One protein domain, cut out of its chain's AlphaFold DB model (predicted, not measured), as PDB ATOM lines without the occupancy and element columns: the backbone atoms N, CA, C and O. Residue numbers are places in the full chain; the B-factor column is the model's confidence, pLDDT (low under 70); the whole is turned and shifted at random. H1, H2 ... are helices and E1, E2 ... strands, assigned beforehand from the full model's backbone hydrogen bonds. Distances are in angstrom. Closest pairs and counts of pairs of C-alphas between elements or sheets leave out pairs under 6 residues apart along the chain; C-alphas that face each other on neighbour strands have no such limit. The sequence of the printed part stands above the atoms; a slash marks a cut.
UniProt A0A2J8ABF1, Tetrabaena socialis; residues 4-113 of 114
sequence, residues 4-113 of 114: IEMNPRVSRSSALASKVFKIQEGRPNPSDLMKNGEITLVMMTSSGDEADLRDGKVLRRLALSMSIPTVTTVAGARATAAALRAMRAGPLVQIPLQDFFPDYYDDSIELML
ATOM      1  N   ILE A   4     205.227 130.743 146.009       61.69
ATOM      2  CA  ILE A   4     204.992 129.505 145.273       61.69
ATOM      3  C   ILE A   4     203.504 129.426 144.958       61.69
ATOM      4  O   ILE A   4     202.668 129.430 145.859       61.69
ATOM      5  N   GLU A   5     203.184 129.375 143.669       64.50
ATOM      6  CA  GLU A   5     201.813 129.313 143.169       64.50
ATOM      7  C   GLU A   5     201.566 127.940 142.543       64.50
ATOM      8  O   GLU A   5     202.265 127.521 141.620       64.50
ATOM      9  N   MET A   6     200.541 127.251 143.041       65.25
ATOM     10  CA  MET A   6     200.109 125.948 142.523       65.25
ATOM     11  C   MET A   6     198.937 126.065 141.536       65.25
ATOM     12  O   MET A   6     198.473 125.061 141.001       65.25
ATOM     13  N   ASN A   7     198.389 127.270 141.334       63.19
ATOM     14  CA  ASN A   7     197.180 127.475 140.543       63.19
ATOM     15  C   ASN A   7     197.347 128.678 139.601       63.19
ATOM     16  O   ASN A   7     197.188 129.808 140.044       63.19
ATOM     17  N   PRO A   8     197.626 128.472 138.302       54.53
ATOM     18  CA  PRO A   8     198.119 129.512 137.392       54.53
ATOM     19  C   PRO A   8     197.115 130.630 137.059       54.53
ATOM     20  O   PRO A   8     197.449 131.526 136.287       54.53
ATOM     21  N   ARG A   9     195.884 130.571 137.585       54.16
ATOM     22  CA  ARG A   9     194.822 131.564 137.345       54.16
ATOM     23  C   ARG A   9     194.886 132.770 138.289       54.16
ATOM     24  O   ARG A   9     194.172 133.739 138.045       54.16
ATOM     25  N   VAL A  10     195.682 132.713 139.360       55.50
ATOM     26  CA  VAL A  10     195.714 133.762 140.394       55.50
ATOM     27  C   VAL A  10     196.717 134.875 140.049       55.50
ATOM     28  O   VAL A  10     196.563 136.007 140.511       55.50
ATOM     29  N   SER A  11     197.691 134.628 139.169       48.94
ATOM     30  CA  SER A  11     198.705 135.637 138.851       48.94
ATOM     31  C   SER A  11     198.288 136.673 137.796       48.94
ATOM     32  O   SER A  11     198.279 136.432 136.587       48.94
ATOM     33  N   ARG A  12     198.026 137.889 138.289       47.19
ATOM     34  CA  ARG A  12     198.096 139.173 137.559       47.19
ATOM     35  C   ARG A  12     199.110 140.142 138.196       47.19
ATOM     36  O   ARG A  12     198.953 141.354 138.082       47.19
ATOM     37  N   SER A  13     200.124 139.650 138.914       48.19
ATOM     38  CA  SER A  13     201.018 140.527 139.692       48.19
ATOM     39  C   SER A  13     202.490 140.383 139.322       48.19
ATOM     40  O   SER A  13     202.985 139.277 139.146       48.19
ATOM     41  N   SER A  14     203.188 141.517 139.279       46.59
ATOM     42  CA  SER A  14     204.615 141.722 138.983       46.59
ATOM     43  C   SER A  14     205.602 141.130 140.007       46.59
ATOM     44  O   SER A  14     206.782 141.476 139.998       46.59
ATOM     45  N   ALA A  15     205.146 140.262 140.914       57.31
ATOM     46  CA  ALA A  15     205.996 139.612 141.903       57.31
ATOM     47  C   ALA A  15     206.669 138.364 141.307       57.31
ATOM     48  O   ALA A  15     206.028 137.582 140.607       57.31
ATOM     49  N   LEU A  16     207.954 138.164 141.614       64.38
ATOM     50  CA  LEU A  16     208.714 136.958 141.275       64.38
ATOM     51  C   LEU A  16     208.078 135.741 141.976       64.38
ATOM     52  O   LEU A  16     208.345 135.484 143.150       64.38
ATOM     53  N   ALA A  17     207.201 135.031 141.268       71.81
ATOM     54  CA  ALA A  17     206.574 133.797 141.723       71.81
ATOM     55  C   ALA A  17     207.087 132.616 140.895       71.81
ATOM     56  O   ALA A  17     207.217 132.706 139.673       71.81
ATOM     57  N   SER A  18     207.357 131.498 141.564       82.25
ATOM     58  CA  SER A  18     207.764 130.253 140.916       82.25
ATOM     59  C   SER A  18     206.588 129.284 140.893       82.25
ATOM     60  O   SER A  18     205.942 129.046 141.916       82.25
ATOM     61  N   LYS A  19     206.305 128.723 139.714       83.94
ATOM     62  CA  LYS A  19     205.289 127.678 139.551       83.94
ATOM     63  C   LYS A  19     205.873 126.327 139.935       83.94
ATOM     64  O   LYS A  19     207.003 126.015 139.566       83.94
ATOM     65  N   VAL A  20     205.081 125.530 140.638       88.94
ATOM     66  CA  VAL A  20     205.404 124.148 141.014       88.94
ATOM     67  C   VAL A  20     204.197 123.261 140.755       88.94
ATOM     68  O   VAL A  20     203.076 123.762 140.640       88.94
ATOM     69  N   PHE A  21     204.414 121.951 140.690       89.38
ATOM     70  CA  PHE A  21     203.317 121.006 140.531       89.38
ATOM     71  C   PHE A  21     202.432 120.975 141.774       89.38
ATOM     72  O   PHE A  21     202.917 121.122 142.907       89.38
ATOM     73  N   LYS A  22     201.136 120.710 141.584       86.62
ATOM     74  CA  LYS A  22     200.329 120.224 142.701       86.62
ATOM     75  C   LYS A  22     200.823 118.846 143.169       86.62
ATOM     76  O   LYS A  22     201.542 118.159 142.444       86.62
ATOM     77  N   ILE A  23     200.474 118.429 144.391       89.12
ATOM     78  CA  ILE A  23     200.989 117.176 144.989       89.12
ATOM     79  C   ILE A  23     200.724 115.962 144.081       89.12
ATOM     80  O   ILE A  23     201.605 115.133 143.872       89.12
ATOM     81  N   GLN A  24     199.515 115.881 143.540       86.38
ATOM     82  CA  GLN A  24     199.017 114.884 142.596       86.38
ATOM     83  C   GLN A  24     199.547 115.034 141.163       86.38
ATOM     84  O   GLN A  24     199.378 114.114 140.372       86.38
ATOM     85  N   GLU A  25     200.156 116.169 140.808       89.62
ATOM     86  CA  GLU A  25     200.616 116.458 139.440       89.62
ATOM     87  C   GLU A  25     202.096 116.114 139.216       89.62
ATOM     88  O   GLU A  25     202.504 115.931 138.071       89.62
ATOM     89  N   GLY A  26     202.909 116.005 140.275       91.19
ATOM     90  CA  GLY A  26     204.307 115.587 140.150       91.19
ATOM     91  C   GLY A  26     205.282 116.283 141.098       91.19
ATOM     92  O   GLY A  26     204.953 116.617 142.239       91.19
ATOM     93  N   ARG A  27     206.528 116.435 140.626       92.12
ATOM     94  CA  ARG A  27     207.691 116.954 141.367       92.12
ATOM     95  C   ARG A  27     208.469 117.973 140.512       92.12
ATOM     96  O   ARG A  27     208.584 117.745 139.310       92.12
ATOM     97  N   PRO A  28     209.042 119.042 141.099       91.56
ATOM     98  CA  PRO A  28     208.951 119.406 142.512       91.56
ATOM     99  C   PRO A  28     207.558 119.946 142.864       91.56
ATOM    100  O   PRO A  28     206.910 120.610 142.054       91.56
ATOM    101  N   ASN A  29     207.105 119.664 144.083       92.12
ATOM    102  CA  ASN A  29     205.887 120.238 144.655       92.12
ATOM    103  C   ASN A  29     206.194 120.880 146.024       92.12
ATOM    104  O   ASN A  29     207.298 120.716 146.552       92.12
ATOM    105  N   PRO A  30     205.251 121.610 146.646       91.44
ATOM    106  CA  PRO A  30     205.540 122.341 147.878       91.44
ATOM    107  C   PRO A  30     205.968 121.454 149.049       91.44
ATOM    108  O   PRO A  30     206.634 121.937 149.958       91.44
ATOM    109  N   SER A  31     205.607 120.164 149.052       93.69
ATOM    110  CA  SER A  31     206.065 119.245 150.098       93.69
ATOM    111  C   SER A  31     207.568 118.987 150.025       93.69
ATOM    112  O   SER A  31     208.193 118.836 151.072       93.69
ATOM    113  N   ASP A  32     208.150 118.979 148.822       94.62
ATOM    114  CA  ASP A  32     209.599 118.851 148.631       94.62
ATOM    115  C   ASP A  32     210.303 120.107 149.129       94.62
ATOM    116  O   ASP A  32     211.199 120.037 149.962       94.62
ATOM    117  N   LEU A  33     209.814 121.266 148.691       93.75
ATOM    118  CA  LEU A  33     210.399 122.561 149.027       93.75
ATOM    119  C   LEU A  33     210.312 122.863 150.530       93.75
ATOM    120  O   LEU A  33     211.252 123.402 151.106       93.75
ATOM    121  N   MET A  34     209.219 122.466 151.196       93.62
ATOM    122  CA  MET A  34     209.131 122.526 152.659       93.62
ATOM    123  C   MET A  34     210.200 121.652 153.314       93.62
ATOM    124  O   MET A  34     210.942 122.144 154.157       93.62
ATOM    125  N   LYS A  35     210.315 120.381 152.906       94.50
ATOM    126  CA  LYS A  35     211.287 119.430 153.477       94.50
ATOM    127  C   LYS A  35     212.740 119.847 153.254       94.50
ATOM    128  O   LYS A  35     213.572 119.568 154.109       94.50
ATOM    129  N   ASN A  36     213.019 120.536 152.154       95.25
ATOM    130  CA  ASN A  36     214.335 121.087 151.848       95.25
ATOM    131  C   ASN A  36     214.644 122.396 152.601       95.25
ATOM    132  O   ASN A  36     215.748 122.919 152.482       95.25
ATOM    133  N   GLY A  37     213.690 122.950 153.360       93.25
ATOM    134  CA  GLY A  37     213.864 124.220 154.074       93.25
ATOM    135  C   GLY A  37     213.772 125.463 153.180       93.25
ATOM    136  O   GLY A  37     214.121 126.560 153.610       93.25
ATOM    137  N   GLU A  38     213.285 125.320 151.948       93.00
ATOM    138  CA  GLU A  38     213.166 126.414 150.974       93.00
ATOM    139  C   GLU A  38     211.918 127.286 151.227       93.00
ATOM    140  O   GLU A  38     211.815 128.411 150.732       93.00
ATOM    141  N   ILE A  39     210.969 126.791 152.033       91.88
ATOM    142  CA  ILE A  39     209.733 127.487 152.411       91.88
ATOM    143  C   ILE A  39     209.771 127.879 153.888       91.88
ATOM    144  O   ILE A  39     209.871 127.030 154.767       91.88
ATOM    145  N   THR A  40     209.598 129.174 154.160       91.88
ATOM    146  CA  THR A  40     209.580 129.755 155.518       91.88
ATOM    147  C   THR A  40     208.220 130.324 155.931       91.88
ATOM    148  O   THR A  40     208.026 130.692 157.086       91.88
ATOM    149  N   LEU A  41     207.266 130.394 155.001       91.44
ATOM    150  CA  LEU A  41     205.894 130.849 155.221       91.44
ATOM    151  C   LEU A  41     204.994 130.194 154.175       91.44
ATOM    152  O   LEU A  41     205.293 130.254 152.982       91.44
ATOM    153  N   VAL A  42     203.874 129.618 154.609       91.44
ATOM    154  CA  VAL A  42     202.864 129.059 153.706       91.44
ATOM    155  C   VAL A  42     201.636 129.958 153.695       91.44
ATOM    156  O   VAL A  42     201.002 130.179 154.725       91.44
ATOM    157  N   MET A  43     201.257 130.433 152.511       88.88
ATOM    158  CA  MET A  43     199.940 131.016 152.264       88.88
ATOM    159  C   MET A  43     199.181 130.086 151.331       88.88
ATOM    160  O   MET A  43     199.674 129.746 150.259       88.88
ATOM    161  N   MET A  44     197.992 129.668 151.737       82.50
ATOM    162  CA  MET A  44     197.158 128.770 150.951       82.50
ATOM    163  C   MET A  44     195.751 129.331 150.815       82.50
ATOM    164  O   MET A  44     195.190 129.905 151.748       82.50
ATOM    165  N   THR A  45     195.181 129.128 149.637       81.25
ATOM    166  CA  THR A  45     193.790 129.431 149.315       81.25
ATOM    167  C   THR A  45     193.183 128.184 148.703       81.25
ATOM    168  O   THR A  45     193.820 127.573 147.851       81.25
ATOM    169  N   SER A  46     191.979 127.818 149.132       78.25
ATOM    170  CA  SER A  46     191.292 126.629 148.632       78.25
ATOM    171  C   SER A  46     190.448 126.966 147.401       78.25
ATOM    172  O   SER A  46     189.725 127.965 147.422       78.25
ATOM    173  N   SER A  47     190.518 126.147 146.348       79.56
ATOM    174  CA  SER A  47     189.531 126.148 145.253       79.56
ATOM    175  C   SER A  47     188.249 125.410 145.637       79.56
ATOM    176  O   SER A  47     187.232 125.566 144.963       79.56
ATOM    177  N   GLY A  48     188.281 124.635 146.723       80.81
ATOM    178  CA  GLY A  48     187.138 123.903 147.262       80.81
ATOM    179  C   GLY A  48     186.862 122.563 146.581       80.81
ATOM    180  O   GLY A  48     185.983 121.837 147.040       80.81
ATOM    181  N   ASP A  49     187.607 122.209 145.530       88.19
ATOM    182  CA  ASP A  49     187.515 120.885 144.917       88.19
ATOM    183  C   ASP A  49     188.154 119.799 145.800       88.19
ATOM    184  O   ASP A  49     188.992 120.066 146.661       88.19
ATOM    185  N   GLU A  50     187.725 118.551 145.618       89.69
ATOM    186  CA  GLU A  50     188.104 117.449 146.507       89.69
ATOM    187  C   GLU A  50     189.616 117.175 146.513       89.69
ATOM    188  O   GLU A  50     190.196 116.892 147.568       89.69
ATOM    189  N   ALA A  51     190.268 117.306 145.353       86.69
ATOM    190  CA  ALA A  51     191.711 117.134 145.242       86.69
ATOM    191  C   ALA A  51     192.450 118.234 146.019       86.69
ATOM    192  O   ALA A  51     193.310 117.929 146.845       86.69
ATOM    193  N   ASP A  52     192.049 119.493 145.842       85.94
ATOM    194  CA  ASP A  52     192.595 120.643 146.561       85.94
ATOM    195  C   ASP A  52     192.390 120.540 148.083       85.94
ATOM    196  O   ASP A  52     193.318 120.770 148.863       85.94
ATOM    197  N   LEU A  53     191.217 120.088 148.539       88.56
ATOM    198  CA  LEU A  53     190.956 119.859 149.963       88.56
ATOM    199  C   LEU A  53     191.852 118.759 150.547       88.56
ATOM    200  O   LEU A  53     192.353 118.899 151.675       88.56
ATOM    201  N   ARG A  54     192.071 117.672 149.795       91.12
ATOM    202  CA  ARG A  54     192.951 116.564 150.185       91.12
ATOM    203  C   ARG A  54     194.407 117.020 150.268       91.12
ATOM    204  O   ARG A  54     195.041 116.814 151.307       91.12
ATOM    205  N   ASP A  55     194.914 117.672 149.228       89.75
ATOM    206  CA  ASP A  55     196.296 118.154 149.166       89.75
ATOM    207  C   ASP A  55     196.548 119.239 150.208       89.75
ATOM    208  O   ASP A  55     197.509 119.170 150.978       89.75
ATOM    209  N   GLY A  56     195.624 120.193 150.327       90.06
ATOM    210  CA  GLY A  56     195.669 121.240 151.334       90.06
ATOM    211  C   GLY A  56     195.706 120.674 152.755       90.06
ATOM    212  O   GLY A  56     196.386 121.228 153.618       90.06
ATOM    213  N   LYS A  57     195.018 119.556 153.031       91.88
ATOM    214  CA  LYS A  57     195.081 118.873 154.339       91.88
ATOM    215  C   LYS A  57     196.461 118.273 154.603       91.88
ATOM    216  O   LYS A  57     196.943 118.358 155.733       91.88
ATOM    217  N   VAL A  58     197.091 117.682 153.588       92.94
ATOM    218  CA  VAL A  58     198.455 117.139 153.684       92.94
ATOM    219  C   VAL A  58     199.462 118.264 153.923       92.94
ATOM    220  O   VAL A  58     200.253 118.177 154.860       92.94
ATOM    221  N   LEU A  59     199.386 119.349 153.147       93.19
ATOM    222  CA  LEU A  59     200.294 120.495 153.260       93.19
ATOM    223  C   LEU A  59     200.180 121.198 154.616       93.19
ATOM    224  O   LEU A  59     201.202 121.477 155.232       93.19
ATOM    225  N   ARG A  60     198.961 121.426 155.127       93.62
ATOM    226  CA  ARG A  60     198.754 122.025 156.461       93.62
ATOM    227  C   ARG A  60     199.367 121.195 157.577       93.62
ATOM    228  O   ARG A  60     199.976 121.749 158.484       93.62
ATOM    229  N   ARG A  61     199.207 119.871 157.515       95.44
ATOM    230  CA  ARG A  61     199.805 118.956 158.495       95.44
ATOM    231  C   ARG A  61     201.324 118.990 158.426       95.44
ATOM    232  O   ARG A  61     201.958 119.060 159.467       95.44
ATOM    233  N   LEU A  62     201.889 118.979 157.219       95.75
ATOM    234  CA  LEU A  62     203.335 119.058 157.032       95.75
ATOM    235  C   LEU A  62     203.900 120.380 157.565       95.75
ATOM    236  O   LEU A  62     204.840 120.355 158.351       95.75
ATOM    237  N   ALA A  63     203.301 121.513 157.193       95.06
ATOM    238  CA  ALA A  63     203.726 122.827 157.664       95.06
ATOM    239  C   ALA A  63     203.665 122.926 159.196       95.06
ATOM    240  O   ALA A  63     204.614 123.402 159.811       95.06
ATOM    241  N   LEU A  64     202.604 122.392 159.818       95.50
ATOM    242  CA  LEU A  64     202.486 122.315 161.274       95.50
ATOM    243  C   LEU A  64     203.605 121.467 161.902       95.50
ATOM    244  O   LEU A  64     204.255 121.929 162.836       95.50
ATOM    245  N   SER A  65     203.865 120.265 161.373       97.25
ATOM    246  CA  SER A  65     204.941 119.385 161.856       97.25
ATOM    247  C   SER A  65     206.331 120.011 161.734       97.25
ATOM    248  O   SER A  65     207.230 119.651 162.486       97.25
ATOM    249  N   MET A  66     206.512 120.930 160.785       96.62
ATOM    250  CA  MET A  66     207.763 121.652 160.551       96.62
ATOM    251  C   MET A  66     207.795 123.036 161.212       96.62
ATOM    252  O   MET A  66     208.738 123.790 160.997       96.62
ATOM    253  N   SER A  67     206.760 123.390 161.984       96.56
ATOM    254  CA  SER A  67     206.604 124.711 162.607       96.56
ATOM    255  C   SER A  67     206.705 125.880 161.617       96.56
ATOM    256  O   SER A  67     207.136 126.975 161.971       96.56
ATOM    257  N   ILE A  68     206.277 125.666 160.370       95.75
ATOM    258  CA  ILE A  68     206.227 126.708 159.347       95.75
ATOM    259  C   ILE A  68     204.930 127.512 159.539       95.75
ATOM    260  O   ILE A  68     203.835 126.935 159.453       95.75
ATOM    261  N   PRO A  69     205.007 128.840 159.763       94.06
ATOM    262  CA  PRO A  69     203.829 129.692 159.860       94.06
ATOM    263  C   PRO A  69     202.916 129.510 158.647       94.06
ATOM    264  O   PRO A  69     203.372 129.488 157.501       94.06
ATOM    265  N   THR A  70     201.619 129.359 158.906       92.75
ATOM    266  CA  THR A  70     200.642 129.013 157.875       92.75
ATOM    267  C   THR A  70     199.437 129.940 157.926       92.75
ATOM    268  O   THR A  70     198.824 130.124 158.975       92.75
ATOM    269  N   VAL A  71     199.066 130.483 156.769       92.62
ATOM    270  CA  VAL A  71     197.931 131.386 156.584       92.62
ATOM    271  C   VAL A  71     196.965 130.776 155.577       92.62
ATOM    272  O   VAL A  71     197.341 130.470 154.448       92.62
ATOM    273  N   THR A  72     195.712 130.589 155.985       90.12
ATOM    274  CA  THR A  72     194.712 129.809 155.232       90.12
ATOM    275  C   THR A  72     193.586 130.650 154.634       90.12
ATOM    276  O   THR A  72     192.680 130.112 154.002       90.12
ATOM    277  N   THR A  73     193.613 131.968 154.847       87.00
ATOM    278  CA  THR A  73     192.582 132.889 154.363       87.00
ATOM    279  C   THR A  73     193.210 134.061 153.624       87.00
ATOM    280  O   THR A  73     194.286 134.544 153.979       87.00
ATOM    281  N   VAL A  74     192.501 134.576 152.618       87.56
ATOM    282  CA  VAL A  74     192.929 135.773 151.876       87.56
ATOM    283  C   VAL A  74     193.028 136.987 152.807       87.56
ATOM    284  O   VAL A  74     193.965 137.777 152.700       87.56
ATOM    285  N   ALA A  75     192.099 137.122 153.759       90.12
ATOM    286  CA  ALA A  75     192.144 138.183 154.763       90.12
ATOM    287  C   ALA A  75     193.410 138.087 155.633       90.12
ATOM    288  O   ALA A  75     194.113 139.085 155.794       90.12
ATOM    289  N   GLY A  76     193.752 136.884 156.110       91.69
ATOM    290  CA  GLY A  76     194.986 136.636 156.854       91.69
ATOM    291  C   GLY A  76     196.237 136.900 156.017       91.69
ATOM    292  O   GLY A  76     197.201 137.473 156.521       91.69
ATOM    293  N   ALA A  77     196.221 136.559 154.724       90.19
ATOM    294  CA  ALA A  77     197.347 136.806 153.823       90.19
ATOM    295  C   ALA A  77     197.583 138.313 153.637       90.19
ATOM    296  O   ALA A  77     198.716 138.786 153.738       90.19
ATOM    297  N   ARG A  78     196.506 139.090 153.456       91.88
ATOM    298  CA  ARG A  78     196.562 140.560 153.405       91.88
ATOM    299  C   ARG A  78     197.089 141.161 154.708       91.88
ATOM    300  O   ARG A  78     197.953 142.031 154.651       91.88
ATOM    301  N   ALA A  79     196.598 140.693 155.856       94.12
ATOM    302  CA  ALA A  79     197.055 141.156 157.167       94.12
ATOM    303  C   ALA A  79     198.544 140.846 157.389       94.12
ATOM    304  O   ALA A  79     199.305 141.722 157.788       94.12
ATOM    305  N   THR A  80     198.982 139.638 157.027       93.31
ATOM    306  CA  THR A  80     200.389 139.217 157.103       93.31
ATOM    307  C   THR A  80     201.273 140.091 156.217       93.31
ATOM    308  O   THR A  80     202.305 140.585 156.660       93.31
ATOM    309  N   ALA A  81     200.855 140.351 154.976       90.94
ATOM    310  CA  ALA A  81     201.588 141.235 154.076       90.94
ATOM    311  C   ALA A  81     201.680 142.673 154.617       90.94
ATOM    312  O   ALA A  81     202.731 143.302 154.496       90.94
ATOM    313  N   ALA A  82     200.608 143.196 155.223       93.06
ATOM    314  CA  ALA A  82     200.614 144.509 155.864       93.06
ATOM    315  C   ALA A  82     201.566 144.551 157.073       93.06
ATOM    316  O   ALA A  82     202.370 145.475 157.171       93.06
ATOM    317  N   ALA A  83     201.542 143.525 157.928       91.50
ATOM    318  CA  ALA A  83     202.449 143.399 159.065       91.50
ATOM    319  C   ALA A  83     203.919 143.356 158.618       91.50
ATOM    320  O   ALA A  83     204.734 144.117 159.127       91.50
ATOM    321  N   LEU A  84     204.252 142.556 157.598       90.75
ATOM    322  CA  LEU A  84     205.609 142.496 157.041       90.75
ATOM    323  C   LEU A  84     206.075 143.847 156.475       90.75
ATOM    324  O   LEU A  84     207.244 144.203 156.614       90.75
ATOM    325  N   ARG A  85     205.175 144.621 155.849       91.75
ATOM    326  CA  ARG A  85     205.487 145.988 155.398       91.75
ATOM    327  C   ARG A  85     205.740 146.927 156.575       91.75
ATOM    328  O   ARG A  85     206.712 147.670 156.530       91.75
ATOM    329  N   ALA A  86     204.902 146.873 157.609       91.69
ATOM    330  CA  ALA A  86     205.059 147.688 158.812       91.69
ATOM    331  C   ALA A  86     206.375 147.370 159.537       91.69
ATOM    332  O   ALA A  86     207.137 148.280 159.837       91.69
ATOM    333  N   MET A  87     206.707 146.086 159.705       90.25
ATOM    334  CA  MET A  87     207.981 145.644 160.291       90.25
ATOM    335  C   MET A  87     209.200 146.124 159.497       90.25
ATOM    336  O   MET A  87     210.262 146.357 160.066       90.25
ATOM    337  N   ARG A  88     209.066 146.277 158.176       90.44
ATOM    338  CA  ARG A  88     210.138 146.808 157.324       90.44
ATOM    339  C   ARG A  88     210.289 148.329 157.436       90.44
ATOM    340  O   ARG A  88     211.360 148.837 157.118       90.44
ATOM    341  N   ALA A  89     209.243 149.047 157.847       91.12
ATOM    342  CA  ALA A  89     209.258 150.503 157.975       91.12
ATOM    343  C   ALA A  89     210.013 150.990 159.225       91.12
ATOM    344  O   ALA A  89     210.435 152.142 159.266       91.12
ATOM    345  N   GLY A  90     210.205 150.126 160.221       88.69
ATOM    346  CA  GLY A  90     210.940 150.446 161.438       88.69
ATOM    347  C   GLY A  90     210.566 149.522 162.597       88.69
ATOM    348  O   GLY A  90     209.676 148.679 162.455       88.69
ATOM    349  N   PRO A  91     211.245 149.657 163.747       85.38
ATOM    350  CA  PRO A  91     210.897 148.905 164.942       85.38
ATOM    351  C   PRO A  91     209.481 149.259 165.409       85.38
ATOM    352  O   PRO A  91     209.065 150.418 165.378       85.38
ATOM    353  N   LEU A  92     208.746 148.247 165.868       83.56
ATOM    354  CA  LEU A  92     207.483 148.457 166.567       83.56
ATOM    355  C   LEU A  92     207.769 149.163 167.893       83.56
ATOM    356  O   LEU A  92     208.534 148.661 168.714       83.56
ATOM    357  N   VAL A  93     207.139 150.317 168.100       85.12
ATOM    358  CA  VAL A  93     207.157 151.003 169.391       85.12
ATOM    359  C   VAL A  93     206.094 150.354 170.269       85.12
ATOM    360  O   VAL A  93     204.912 150.363 169.926       85.12
ATOM    361  N   GLN A  94     206.511 149.758 171.384       85.44
ATOM    362  CA  GLN A  94     205.586 149.336 172.430       85.44
ATOM    363  C   GLN A  94     205.315 150.522 173.347       85.44
ATOM    364  O   GLN A  94     206.246 151.123 173.877       85.44
ATOM    365  N   ILE A  95     204.038 150.838 173.522       88.81
ATOM    366  CA  ILE A  95     203.567 151.836 174.476       88.81
ATOM    367  C   ILE A  95     202.674 151.082 175.469       88.81
ATOM    368  O   ILE A  95     201.755 150.385 175.018       88.81
ATOM    369  N   PRO A  96     202.957 151.135 176.782       89.12
ATOM    370  CA  PRO A  96     202.099 150.536 177.795       89.12
ATOM    371  C   PRO A  96     200.661 151.044 177.679       89.12
ATOM    372  O   PRO A  96     200.435 152.213 177.379       89.12
ATOM    373  N   LEU A  97     199.674 150.179 177.932       87.44
ATOM    374  CA  LEU A  97     198.267 150.564 177.789       87.44
ATOM    375  C   LEU A  97     197.894 151.711 178.740       87.44
ATOM    376  O   LEU A  97     197.167 152.614 178.340       87.44
ATOM    377  N   GLN A  98     198.429 151.700 179.963       86.75
ATOM    378  CA  GLN A  98     198.204 152.751 180.956       86.75
ATOM    379  C   GLN A  98     198.677 154.138 180.496       86.75
ATOM    380  O   GLN A  98     198.047 155.131 180.839       86.75
ATOM    381  N   ASP A  99     199.708 154.218 179.648       88.69
ATOM    382  CA  ASP A  99     200.226 155.497 179.148       88.69
ATOM    383  C   ASP A  99     199.254 156.153 178.146       88.69
ATOM    384  O   ASP A  99     199.334 157.356 177.901       88.69
ATOM    385  N   PHE A 100     198.306 155.390 177.580       85.94
ATOM    386  CA  PHE A 100     197.210 155.933 176.765       85.94
ATOM    387  C   PHE A 100     196.052 156.489 177.603       85.94
ATOM    388  O   PHE A 100     195.265 157.281 177.085       85.94
ATOM    389  N   PHE A 101     195.937 156.078 178.871       86.25
ATOM    390  CA  PHE A 101     194.855 156.467 179.778       86.25
ATOM    391  C   PHE A 101     195.409 156.961 181.126       86.25
ATOM    392  O   PHE A 101     195.091 156.380 182.165       86.25
ATOM    393  N   PRO A 102     196.229 158.028 181.138       75.50
ATOM    394  CA  PRO A 102     196.895 158.496 182.356       75.50
ATOM    395  C   PRO A 102     195.917 158.932 183.459       75.50
ATOM    396  O   PRO A 102     196.264 158.875 184.634       75.50
ATOM    397  N   ASP A 103     194.690 159.308 183.085       78.81
ATOM    398  CA  ASP A 103     193.648 159.783 184.002       78.81
ATOM    399  C   ASP A 103     192.595 158.708 184.343       78.81
ATOM    400  O   ASP A 103     191.577 159.013 184.965       78.81
ATOM    401  N   TYR A 104     192.793 157.450 183.928       71.75
ATOM    402  CA  TYR A 104     191.897 156.354 184.309       71.75
ATOM    403  C   TYR A 104     192.182 155.929 185.755       71.75
ATOM    404  O   TYR A 104     192.998 155.047 186.018       71.75
ATOM    405  N   TYR A 105     191.513 156.597 186.694       65.94
ATOM    406  CA  TYR A 105     191.397 156.174 188.087       65.94
ATOM    407  C   TYR A 105     190.290 155.120 188.201       65.94
ATOM    408  O   TYR A 105     189.133 155.388 187.870       65.94
ATOM    409  N   ASP A 106     190.648 153.914 188.642       67.44
ATOM    410  CA  ASP A 106     189.687 152.860 188.962       67.44
ATOM    411  C   ASP A 106     189.384 152.881 190.467       67.44
ATOM    412  O   ASP A 106     190.082 152.255 191.269       67.44
ATOM    413  N   ASP A 107     188.324 153.597 190.845       61.84
ATOM    414  CA  ASP A 107     187.833 153.678 192.231       61.84
ATOM    415  C   ASP A 107     187.412 152.305 192.802       61.84
ATOM    416  O   ASP A 107     187.217 152.160 194.010       61.84
ATOM    417  N   SER A 108     187.274 151.262 191.968       62.56
ATOM    418  CA  SER A 108     186.931 149.913 192.435       62.56
ATOM    419  C   SER A 108     188.118 149.136 193.021       62.56
ATOM    420  O   SER A 108     187.902 148.158 193.740       62.56
ATOM    421  N   ILE A 109     189.361 149.592 192.799       57.69
ATOM    422  CA  ILE A 109     190.566 148.986 193.391       57.69
ATOM    423  C   ILE A 109     190.718 149.369 194.873       57.69
ATOM    424  O   ILE A 109     191.169 148.543 195.668       57.69
ATOM    425  N   GLU A 110     190.279 150.565 195.289       55.75
ATOM    426  CA  GLU A 110     190.289 150.952 196.712       55.75
ATOM    427  C   GLU A 110     189.320 150.114 197.560       55.75
ATOM    428  O   GLU A 110     189.634 149.785 198.703       55.75
ATOM    429  N   LEU A 111     188.181 149.683 197.000       52.50
ATOM    430  CA  LEU A 111     187.200 148.864 197.724       52.50
ATOM    431  C   LEU A 111     187.650 147.417 197.991       52.50
ATOM    432  O   LEU A 111     186.989 146.723 198.758       52.50
ATOM    433  N   MET A 112     188.732 146.944 197.365       52.81
ATOM    434  CA  MET A 112     189.266 145.587 197.565       52.81
ATOM    435  C   MET A 112     190.400 145.539 198.610       52.81
ATOM    436  O   MET A 112     190.844 144.455 198.988       52.81
ATOM    437  N   LEU A 113     190.869 146.702 199.081       50.91
ATOM    438  CA  LEU A 113     191.894 146.845 200.127       50.91
ATOM    439  C   LEU A 113     191.314 147.231 201.506       50.91
ATOM    440  O   LEU A 113     192.084 147.448 202.445       50.91
TER     441      LEU A 113
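This is residues 4 to 113 of the 114 residues of a protein of Tetrabaena socialis (UniProt A0A2J8ABF1). A compact head of loops and two helices, the short H1 and the longer H2, with the small strand E1, has a long arm that leaves it along H3 and runs on as a thin tail through the small helix H4. In the head H1 lies side by side with one part of H2; residues 9 to 15 stick out of it as a loop, and residues 81 to 113 stick out as the arm that makes the length. The printed part has 110 residues, with one named strand and four named helices in the order E1, H1, H2, H3, H4; the class is mostly helix, though under half of the residues are in named elements. The whole is extended, with a radius of gyration of the C-alphas of 21.4 A and spans of 68 by 33 by 27 A.

E1, residues 17 to 19, pairs with no named strand, but residues 4 to 5 pair with its residues 18 to 19 in a short parallel pairing. H1, residues 30 to 35, and H2, residues 50 to 65, touch, and H2 does so with residues 59 to 63 alone. Their closest C-alphas are those of Ser 31 and Leu 59, 6.7 A apart. They run the same way at a shallow tilt of 17 degrees. Residues 42 to 43 pair with residues 70 to 71, again parallel, in a second short pairing. H3, residues 74 to 89, touches no helix. H4, residues 97 to 100, touches no helix either, and E1 is apart from H1 and H2. In H1, H2 and H3 every O i to N i+4 pair is within hydrogen-bond range; H4 is too short for such a pair, and its one O i to N i+3 pair is within range.

E1 begins with C-alpha 17 at (206.574, 133.797, 141.723). H1 has 6 residues, Pro 30 to Lys 35. H2 runs from Glu 50, C-alpha at (188.104, 117.449, 146.507), to Ser 65, 22.9 A from first to last C-alpha. H3 runs from Val 74 to Ala 89 and measures 22.8 A. H4 ends at Phe 100, with its C-alpha at (197.210, 155.933, 176.765).

The two C-alphas farthest apart are those of Gly 26 and Leu 113, 68.8 A. Without the stretches that stand free, the body has 70 residues and spans 31 by 28 by 27 A. The printed part has no cut. The link from H1 to H2 is long, with 14 residues. Mean pLDDT of the printed part is 83.0; it is under 70 at residues 4 to 16 and 105 to 113.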